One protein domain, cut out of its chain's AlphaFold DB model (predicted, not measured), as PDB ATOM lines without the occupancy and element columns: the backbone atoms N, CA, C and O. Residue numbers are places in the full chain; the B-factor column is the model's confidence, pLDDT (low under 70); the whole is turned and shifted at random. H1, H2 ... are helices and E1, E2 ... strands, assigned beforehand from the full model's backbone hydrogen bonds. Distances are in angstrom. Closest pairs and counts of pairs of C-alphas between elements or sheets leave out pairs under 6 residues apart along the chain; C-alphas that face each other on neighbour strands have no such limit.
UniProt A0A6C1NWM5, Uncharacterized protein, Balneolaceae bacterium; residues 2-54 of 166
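AT A GLANCE: This is residues 2 to 54 of the 166 residues of an uncharacterized protein of Balneolaceae bacterium (UniProt A0A6C1NWM5). The model shows an antiparallel hairpin of two strands, E1 and E2, with a short helix, H1, near E1 and a longer helix, H2, near E2. The helices come close to each other at a corner, at Leu 5 of H1 and Val 44 of H2, and hairpin and helices form a loosely joined triangle with few contacts between its sides. After H2, residues 46 to 54 fold back as a tail with no named element. The 53 printed residues hold two named helices and two named strands, in the order H1, E1, E2, H2, with one sheet of order E1 - E2, antiparallel, and the class is mixed, helices and strands. The whole is compact, with a radius of gyration of the C-alphas of 10.8 A and spans of 32 by 23 by 18 A.

HOW THE PARTS SIT: Start with H1, residues 2 to 7, and go on to E1, residues 13 to 18: their closest C-alphas, those of Glu 2 and Leu 15, are 7.1 A apart. Next look at E2, residues 21 to 26, which makes a hairpin with E1: the two are antiparallel neighbours, with 153 degrees between their directions. The C-alphas of Ala 13 and Phe 26 face each other at 4.3 A. N 14 and O 25 are within hydrogen-bond range at 2.9 A, and so are N 23 and O 16 at 2.9 A. H1 and E2 are apart. Now find H2, residues 33 to 45: it and E2 are near each other, with 5 pairs of C-alphas within 10 A, while E1 and H2 are apart. H1 and H2 are close but not clearly touching; their closest C-alphas, those of Leu 5 and Val 44, are 6.1 A apart. They run opposite ways at a steep tilt of 69 degrees, only just short of about perpendicular. In H1 and H2 every O i to N i+4 pair is within hydrogen-bond range.

IN THESE COORDINATES: Find C-alpha 2 at (165.664, 230.811, 82.968); from there H1 runs to C-alpha 7, 8.6 A away. E1 runs 15.8 A from C-alpha 13, at (170.002, 222.191, 82.599), to C-alpha 18. E2 covers 16.0 A from Ile 21 to Phe 26. H2 covers 18.4 A from Leu 33 to C-alpha 45 at (166.263, 226.613, 95.318).

THE WHOLE: Look for the two C-alphas farthest apart at Asn 19 and Glu 31, 33.1 A from each other. The C-alphas of Glu 2 and Lys 54 are 18.2 A apart. The printed part has no cut. The links H1 to E1 and E1 to E2 are tight, E2 to H2 is short, and no link is long. The mean pLDDT of the printed part is 95.3, and no printed residue is under 70.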
ATOM      1  N   GLU A   2     164.473 231.340  83.655       89.81
ATOM      2  CA  GLU A   2     165.664 230.811  82.968       89.81
ATOM      3  C   GLU A   2     166.947 231.548  83.369       89.81
ATOM      4  O   GLU A   2     167.827 230.910  83.929       89.81
ATOM      5  N   ASP A   3     166.999 232.880  83.241       93.00
ATOM      6  CA  ASP A   3     168.182 233.658  83.659       93.00
ATOM      7  C   ASP A   3     168.562 233.418  85.127       93.00
ATOM      8  O   ASP A   3     169.724 233.232  85.456       93.00
ATOM      9  N   ALA A   4     167.578 233.362  86.029       94.00
ATOM     10  CA  ALA A   4     167.840 233.144  87.450       94.00
ATOM     11  C   ALA A   4     168.402 231.739  87.732       94.00
ATOM     12  O   ALA A   4     169.238 231.588  88.617       94.00
ATOM     13  N   LEU A   5     167.945 230.722  86.993       95.12
ATOM     14  CA  LEU A   5     168.468 229.354  87.074       95.12
ATOM     15  C   LEU A   5     169.886 229.271  86.502       95.12
ATOM     16  O   LEU A   5     170.752 228.658  87.121       95.12
ATOM     17  N   PHE A   6     170.124 229.925  85.365       93.81
ATOM     18  CA  PHE A   6     171.441 230.012  84.742       93.81
ATOM     19  C   PHE A   6     172.459 230.661  85.691       93.81
ATOM     20  O   PHE A   6     173.474 230.052  86.015       93.81
ATOM     21  N   GLU A   7     172.141 231.837  86.240       94.94
ATOM     22  CA  GLU A   7     173.002 232.555  87.193       94.94
ATOM     23  C   GLU A   7     173.210 231.796  88.517       94.94
ATOM     24  O   GLU A   7     174.211 231.996  89.203       94.94
ATOM     25  N   ALA A   8     172.295 230.892  88.883       95.00
ATOM     26  CA  ALA A   8     172.457 230.010  90.039       95.00
ATOM     27  C   ALA A   8     173.360 228.788  89.762       95.00
ATOM     28  O   ALA A   8     173.571 227.975  90.662       95.00
ATOM     29  N   GLY A   9     173.903 228.647  88.548       94.69
ATOM     30  CA  GLY A   9     174.773 227.537  88.151       94.69
ATOM     31  C   GLY A   9     174.022 226.297  87.663       94.69
ATOM     32  O   GLY A   9     174.511 225.184  87.842       94.69
ATOM     33  N   CYS A  10     172.816 226.477  87.113       96.56
ATOM     34  CA  CYS A  10     172.086 225.443  86.366       96.56
ATOM     35  C   CYS A  10     172.240 225.651  84.845       96.56
ATOM     36  O   CYS A  10     171.268 225.528  84.100       96.56
ATOM     37  N   ASP A  11     173.434 226.028  84.386       96.00
ATOM     38  CA  ASP A  11     173.783 226.209  82.970       96.00
ATOM     39  C   ASP A  11     173.874 224.881  82.194       96.00
ATOM     40  O   ASP A  11     173.844 224.864  80.964       96.00
ATOM     41  N   ASP A  12     173.896 223.768  82.925       97.62
ATOM     42  CA  ASP A  12     173.853 222.384  82.460       97.62
ATOM     43  C   ASP A  12     172.430 221.789  82.418       97.62
ATOM     44  O   ASP A  12     172.263 220.570  82.314       97.62
ATOM     45  N   ALA A  13     171.393 222.628  82.525       97.25
ATOM     46  CA  ALA A  13     170.002 222.191  82.599       97.25
ATOM     47  C   ALA A  13     169.096 222.832  81.542       97.25
ATOM     48  O   ALA A  13     169.180 224.023  81.246       97.25
ATOM     49  N   ILE A  14     168.137 222.053  81.033       96.69
ATOM     50  CA  ILE A  14     167.081 222.537  80.136       96.69
ATOM     51  C   ILE A  14     165.770 222.660  80.911       96.69
ATOM     52  O   ILE A  14     165.227 221.662  81.389       96.69
ATOM     53  N   LEU A  15     165.219 223.876  80.990       96.06
ATOM     54  CA  LEU A  15     163.886 224.115  81.550       96.06
ATOM     55  C   LEU A  15     162.806 223.703  80.545       96.06
ATOM     56  O   LEU A  15     162.761 224.190  79.418       96.06
ATOM     57  N   SER A  16     161.901 222.829  80.972       96.19
ATOM     58  CA  SER A  16     160.781 222.349  80.168       96.19
ATOM     59  C   SER A  16     159.477 222.341  80.960       96.19
ATOM     60  O   SER A  16     159.456 222.307  82.191       96.19
ATOM     61  N   PHE A  17     158.357 222.354  80.237       95.75
ATOM     62  CA  PHE A  17     157.021 222.316  80.822       95.75
ATOM     63  C   PHE A  17     156.190 221.211  80.186       95.75
ATOM     64  O   PHE A  17     156.086 221.108  78.963       95.75
ATOM     65  N   ARG A  18     155.526 220.407  81.016       95.19
ATOM     66  CA  ARG A  18     154.593 219.377  80.555       95.19
ATOM     67  C   ARG A  18     153.364 219.339  81.441       95.19
ATOM     68  O   ARG A  18     153.472 219.134  82.642       95.19
ATOM     69  N   ASN A  19     152.184 219.510  80.844       94.56
ATOM     70  CA  ASN A  19     150.899 219.507  81.558       94.56
ATOM     71  C   ASN A  19     150.876 220.461  82.773       94.56
ATOM     72  O   ASN A  19     150.337 220.121  83.823       94.56
ATOM     73  N   GLY A  20     151.503 221.636  82.643       91.88
ATOM     74  CA  GLY A  20     151.610 222.621  83.726       91.88
ATOM     75  C   GLY A  20     152.669 222.309  84.792       91.88
ATOM     76  O   GLY A  20     152.799 223.070  85.744       91.88
ATOM     77  N   ILE A  21     153.438 221.229  84.638       93.06
ATOM     78  CA  ILE A  21     154.552 220.873  85.520       93.06
ATOM     79  C   ILE A  21     155.849 221.382  84.889       93.06
ATOM     80  O   ILE A  21     156.176 220.990  83.768       93.06
ATOM     81  N   ALA A  22     156.571 222.241  85.609       94.31
ATOM     82  CA  ALA A  22     157.932 222.639  85.262       94.31
ATOM     83  C   ALA A  22     158.920 221.547  85.695       94.31
ATOM     84  O   ALA A  22     158.811 221.034  86.811       94.31
ATOM     85  N   TYR A  23     159.877 221.206  84.838       96.62
ATOM     86  CA  TYR A  23     160.968 220.289  85.156       96.62
ATOM     87  C   TYR A  23     162.261 220.732  84.471       96.62
ATOM     88  O   TYR A  23     162.232 221.460  83.479       96.62
ATOM     89  N   LEU A  24     163.385 220.313  85.044       97.31
ATOM     90  CA  LEU A  24     164.726 220.600  84.551       97.31
ATOM     91  C   LEU A  24     165.401 219.279  84.197       97.31
ATOM     92  O   LEU A  24     165.518 218.407  85.060       97.31
ATOM     93  N   ASP A  25     165.828 219.146  82.946       97.00
ATOM     94  CA  ASP A  25     166.650 218.026  82.489       97.00
ATOM     95  C   ASP A  25     168.122 218.429  82.614       97.00
ATOM     96  O   ASP A  25     168.569 219.319  81.893       97.00
ATOM     97  N   PHE A  26     168.846 217.808  83.547       97.75
ATOM     98  CA  PHE A  26     170.259 218.091  83.825       97.75
ATOM     99  C   PHE A  26     171.188 217.129  83.080       97.75
ATOM    100  O   PHE A  26     170.952 215.918  83.084       97.75
ATOM    101  N   ASP A  27     172.291 217.659  82.556       97.25
ATOM    102  CA  ASP A  27     173.476 216.904  82.133       97.25
ATOM    103  C   ASP A  27     174.677 217.309  83.000       97.25
ATOM    104  O   ASP A  27     175.544 218.085  82.604       97.25
ATOM    105  N   ARG A  28     174.655 216.841  84.253       96.38
ATOM    106  CA  ARG A  28     175.550 217.319  85.308       96.38
ATOM    107  C   ARG A  28     176.736 216.398  85.548       96.38
ATOM    108  O   ARG A  28     176.560 215.251  85.961       96.38
ATOM    109  N   GLU A  29     177.942 216.951  85.460       96.75
ATOM    110  CA  GLU A  29     179.150 216.281  85.942       96.75
ATOM    111  C   GLU A  29     179.264 216.359  87.473       96.75
ATOM    112  O   GLU A  29     179.208 217.428  88.083       96.75
ATOM    113  N   ALA A  30     179.441 215.206  88.119       96.94
ATOM    114  CA  ALA A  30     179.655 215.099  89.559       96.94
ATOM    115  C   ALA A  30     180.402 213.804  89.905       96.94
ATOM    116  O   ALA A  30     180.405 212.847  89.134       96.94
ATOM    117  N   GLU A  31     180.989 213.736  91.104       95.94
ATOM    118  CA  GLU A  31     181.679 212.522  91.575       95.94
ATOM    119  C   GLU A  31     180.746 211.303  91.682       95.94
ATOM    120  O   GLU A  31     181.193 210.164  91.567       95.94
ATOM    121  N   ASN A  32     179.461 211.534  91.965       95.56
ATOM    122  CA  ASN A  32     178.419 210.515  92.000       95.56
ATOM    123  C   ASN A  32     177.026 211.152  91.871       95.56
ATOM    124  O   ASN A  32     176.865 212.372  91.987       95.56
ATOM    125  N   LEU A  33     176.015 210.302  91.665       96.19
ATOM    126  CA  LEU A  33     174.630 210.723  91.461       96.19
ATOM    127  C   LEU A  33     174.076 211.545  92.631       96.19
ATOM    128  O   LEU A  33     173.391 212.538  92.407       96.19
ATOM    129  N   GLU A  34     174.383 211.159  93.872       96.88
ATOM    130  CA  GLU A  34     173.903 211.860  95.067       96.88
ATOM    131  C   GLU A  34     174.394 213.311  95.089       96.88
ATOM    132  O   GLU A  34     173.590 214.236  95.202       96.88
ATOM    133  N   LYS A  35     175.703 213.525  94.911       97.88
ATOM    134  CA  LYS A  35     176.296 214.868  94.854       97.88
ATOM    135  C   LYS A  35     175.738 215.687  93.689       97.88
ATOM    136  O   LYS A  35     175.418 216.862  93.875       97.88
ATOM    137  N   GLY A  36     175.577 215.069  92.516       97.94
ATOM    138  CA  GLY A  36     174.983 215.716  91.345       97.94
ATOM    139  C   GLY A  36     173.568 216.220  91.631       97.94
ATOM    140  O   GLY A  36     173.293 217.408  91.496       97.94
ATOM    141  N   VAL A  37     172.693 215.351  92.135       97.81
ATOM    142  CA  VAL A  37     171.295 215.701  92.417       97.81
ATOM    143  C   VAL A  37     171.166 216.699  93.571       97.81
ATOM    144  O   VAL A  37     170.389 217.646  93.467       97.81
ATOM    145  N   ILE A  38     171.930 216.543  94.658       97.62
ATOM    146  CA  ILE A  38     171.894 217.484  95.791       97.62
ATOM    147  C   ILE A  38     172.349 218.879  95.357       97.62
ATOM    148  O   ILE A  38     171.703 219.864  95.715       97.62
ATOM    149  N   SER A  39     173.430 218.977  94.575       98.00
ATOM    150  CA  SER A  39     173.903 220.271  94.072       98.00
ATOM    151  C   SER A  39     172.873 220.937  93.155       98.00
ATOM    152  O   SER A  39     172.626 222.132  93.303       98.00
ATOM    153  N   ALA A  40     172.210 220.166  92.285       97.94
ATOM    154  CA  ALA A  40     171.159 220.671  91.405       97.94
ATOM    155  C   ALA A  40     169.961 221.200  92.208       97.94
ATOM    156  O   ALA A  40     169.508 222.320  91.985       97.94
ATOM    157  N   ILE A  41     169.491 220.441  93.206       97.19
ATOM    158  CA  ILE A  41     168.412 220.883  94.105       97.19
ATOM    159  C   ILE A  41     168.790 222.193  94.799       97.19
ATOM    160  O   ILE A  41     167.983 223.121  94.839       97.19
ATOM    161  N   HIS A  42     170.010 222.280  95.331       96.56
ATOM    162  CA  HIS A  42     170.479 223.462  96.044       96.56
ATOM    163  C   HIS A  42     170.464 224.709  95.160       96.56
ATOM    164  O   HIS A  42     169.901 225.726  95.551       96.56
ATOM    165  N   GLN A  43     171.022 224.613  93.955       97.06
ATOM    166  CA  GLN A  43     171.108 225.737  93.025       97.06
ATOM    167  C   GLN A  43     169.730 226.188  92.531       97.06
ATOM    168  O   GLN A  43     169.441 227.384  92.545       97.06
ATOM    169  N   VAL A  44     168.829 225.254  92.201       96.75
ATOM    170  CA  VAL A  44     167.444 225.581  91.809       96.75
ATOM    171  C   VAL A  44     166.717 226.366  92.907       96.75
ATOM    172  O   VAL A  44     165.986 227.320  92.629       96.75
ATOM    173  N   GLU A  45     166.927 225.992  94.167       95.56
ATOM    174  CA  GLU A  45     166.263 226.613  95.318       95.56
ATOM    175  C   GLU A  45     166.966 227.886  95.822       95.56
ATOM    176  O   GLU A  45     166.413 228.605  96.652       95.56
ATOM    177  N   GLN A  46     168.152 228.208  95.298       93.06
ATOM    178  CA  GLN A  46     168.928 229.404  95.652       93.06
ATOM    179  C   GLN A  46     168.813 230.560  94.658       93.06
ATOM    180  O   GLN A  46     169.391 231.621  94.882       93.06
ATOM    181  N   THR A  47     167.998 230.412  93.617       91.88
ATOM    182  CA  THR A  47     167.719 231.455  92.612       91.88
ATOM    183  C   THR A  47     167.089 232.742  93.177       91.88
ATOM    184  O   THR A  47     166.874 233.702  92.439       91.88
ATOM    185  N   GLY A  48     166.713 232.769  94.464       88.12
ATOM    186  CA  GLY A  48     165.949 233.858  95.091       88.12
ATOM    187  C   GLY A  48     164.462 233.868  94.710       88.12
ATOM    188  O   GLY A  48     163.688 234.670  95.231       88.12
ATOM    189  N   MET A  49     164.046 232.959  93.826       90.94
ATOM    190  CA  MET A  49     162.651 232.714  93.484       90.94
ATOM    191  C   MET A  49     162.035 231.706  94.472       90.94
ATOM    192  O   MET A  49     162.753 230.873  95.023       90.94
ATOM    193  N   PRO A  50     160.705 231.712  94.685       91.25
ATOM    194  CA  PRO A  50     160.025 230.746  95.552       91.25
ATOM    195  C   PRO A  50     159.874 229.373  94.865       91.25
ATOM    196  O   PRO A  50     158.770 228.846  94.722       91.25
ATOM    197  N   LEU A  51     160.985 228.811  94.387       92.19
ATOM    198  CA  LEU A  51     161.056 227.492  93.769       92.19
ATOM    199  C   LEU A  51     161.353 226.440  94.836       92.19
ATOM    200  O   LEU A  51     162.115 226.672  95.769       92.19
ATOM    201  N   SER A  52     160.746 225.264  94.690       93.44
ATOM    202  CA  SER A  52     161.083 224.106  95.510       93.44
ATOM    203  C   SER A  52     160.984 222.838  94.683       93.44
ATOM    204  O   SER A  52     159.949 222.567  94.066       93.44
ATOM    205  N   VAL A  53     162.058 222.054  94.684       95.62
ATOM    206  CA  VAL A  53     162.113 220.775  93.982       95.62
ATOM    207  C   VAL A  53     161.218 219.775  94.705       95.62
ATOM    208  O   VAL A  53     161.376 219.518  95.898       95.62
ATOM    209  N   LYS A  54     160.254 219.207  93.978       94.50
ATOM    210  CA  LYS A  54     159.302 218.236  94.536       94.50
ATOM    211  C   LYS A  54     159.752 216.791  94.378       94.50
ATOM    212  O   LYS A  54     159.396 215.951  95.195       94.50
TER     213      LYS A  54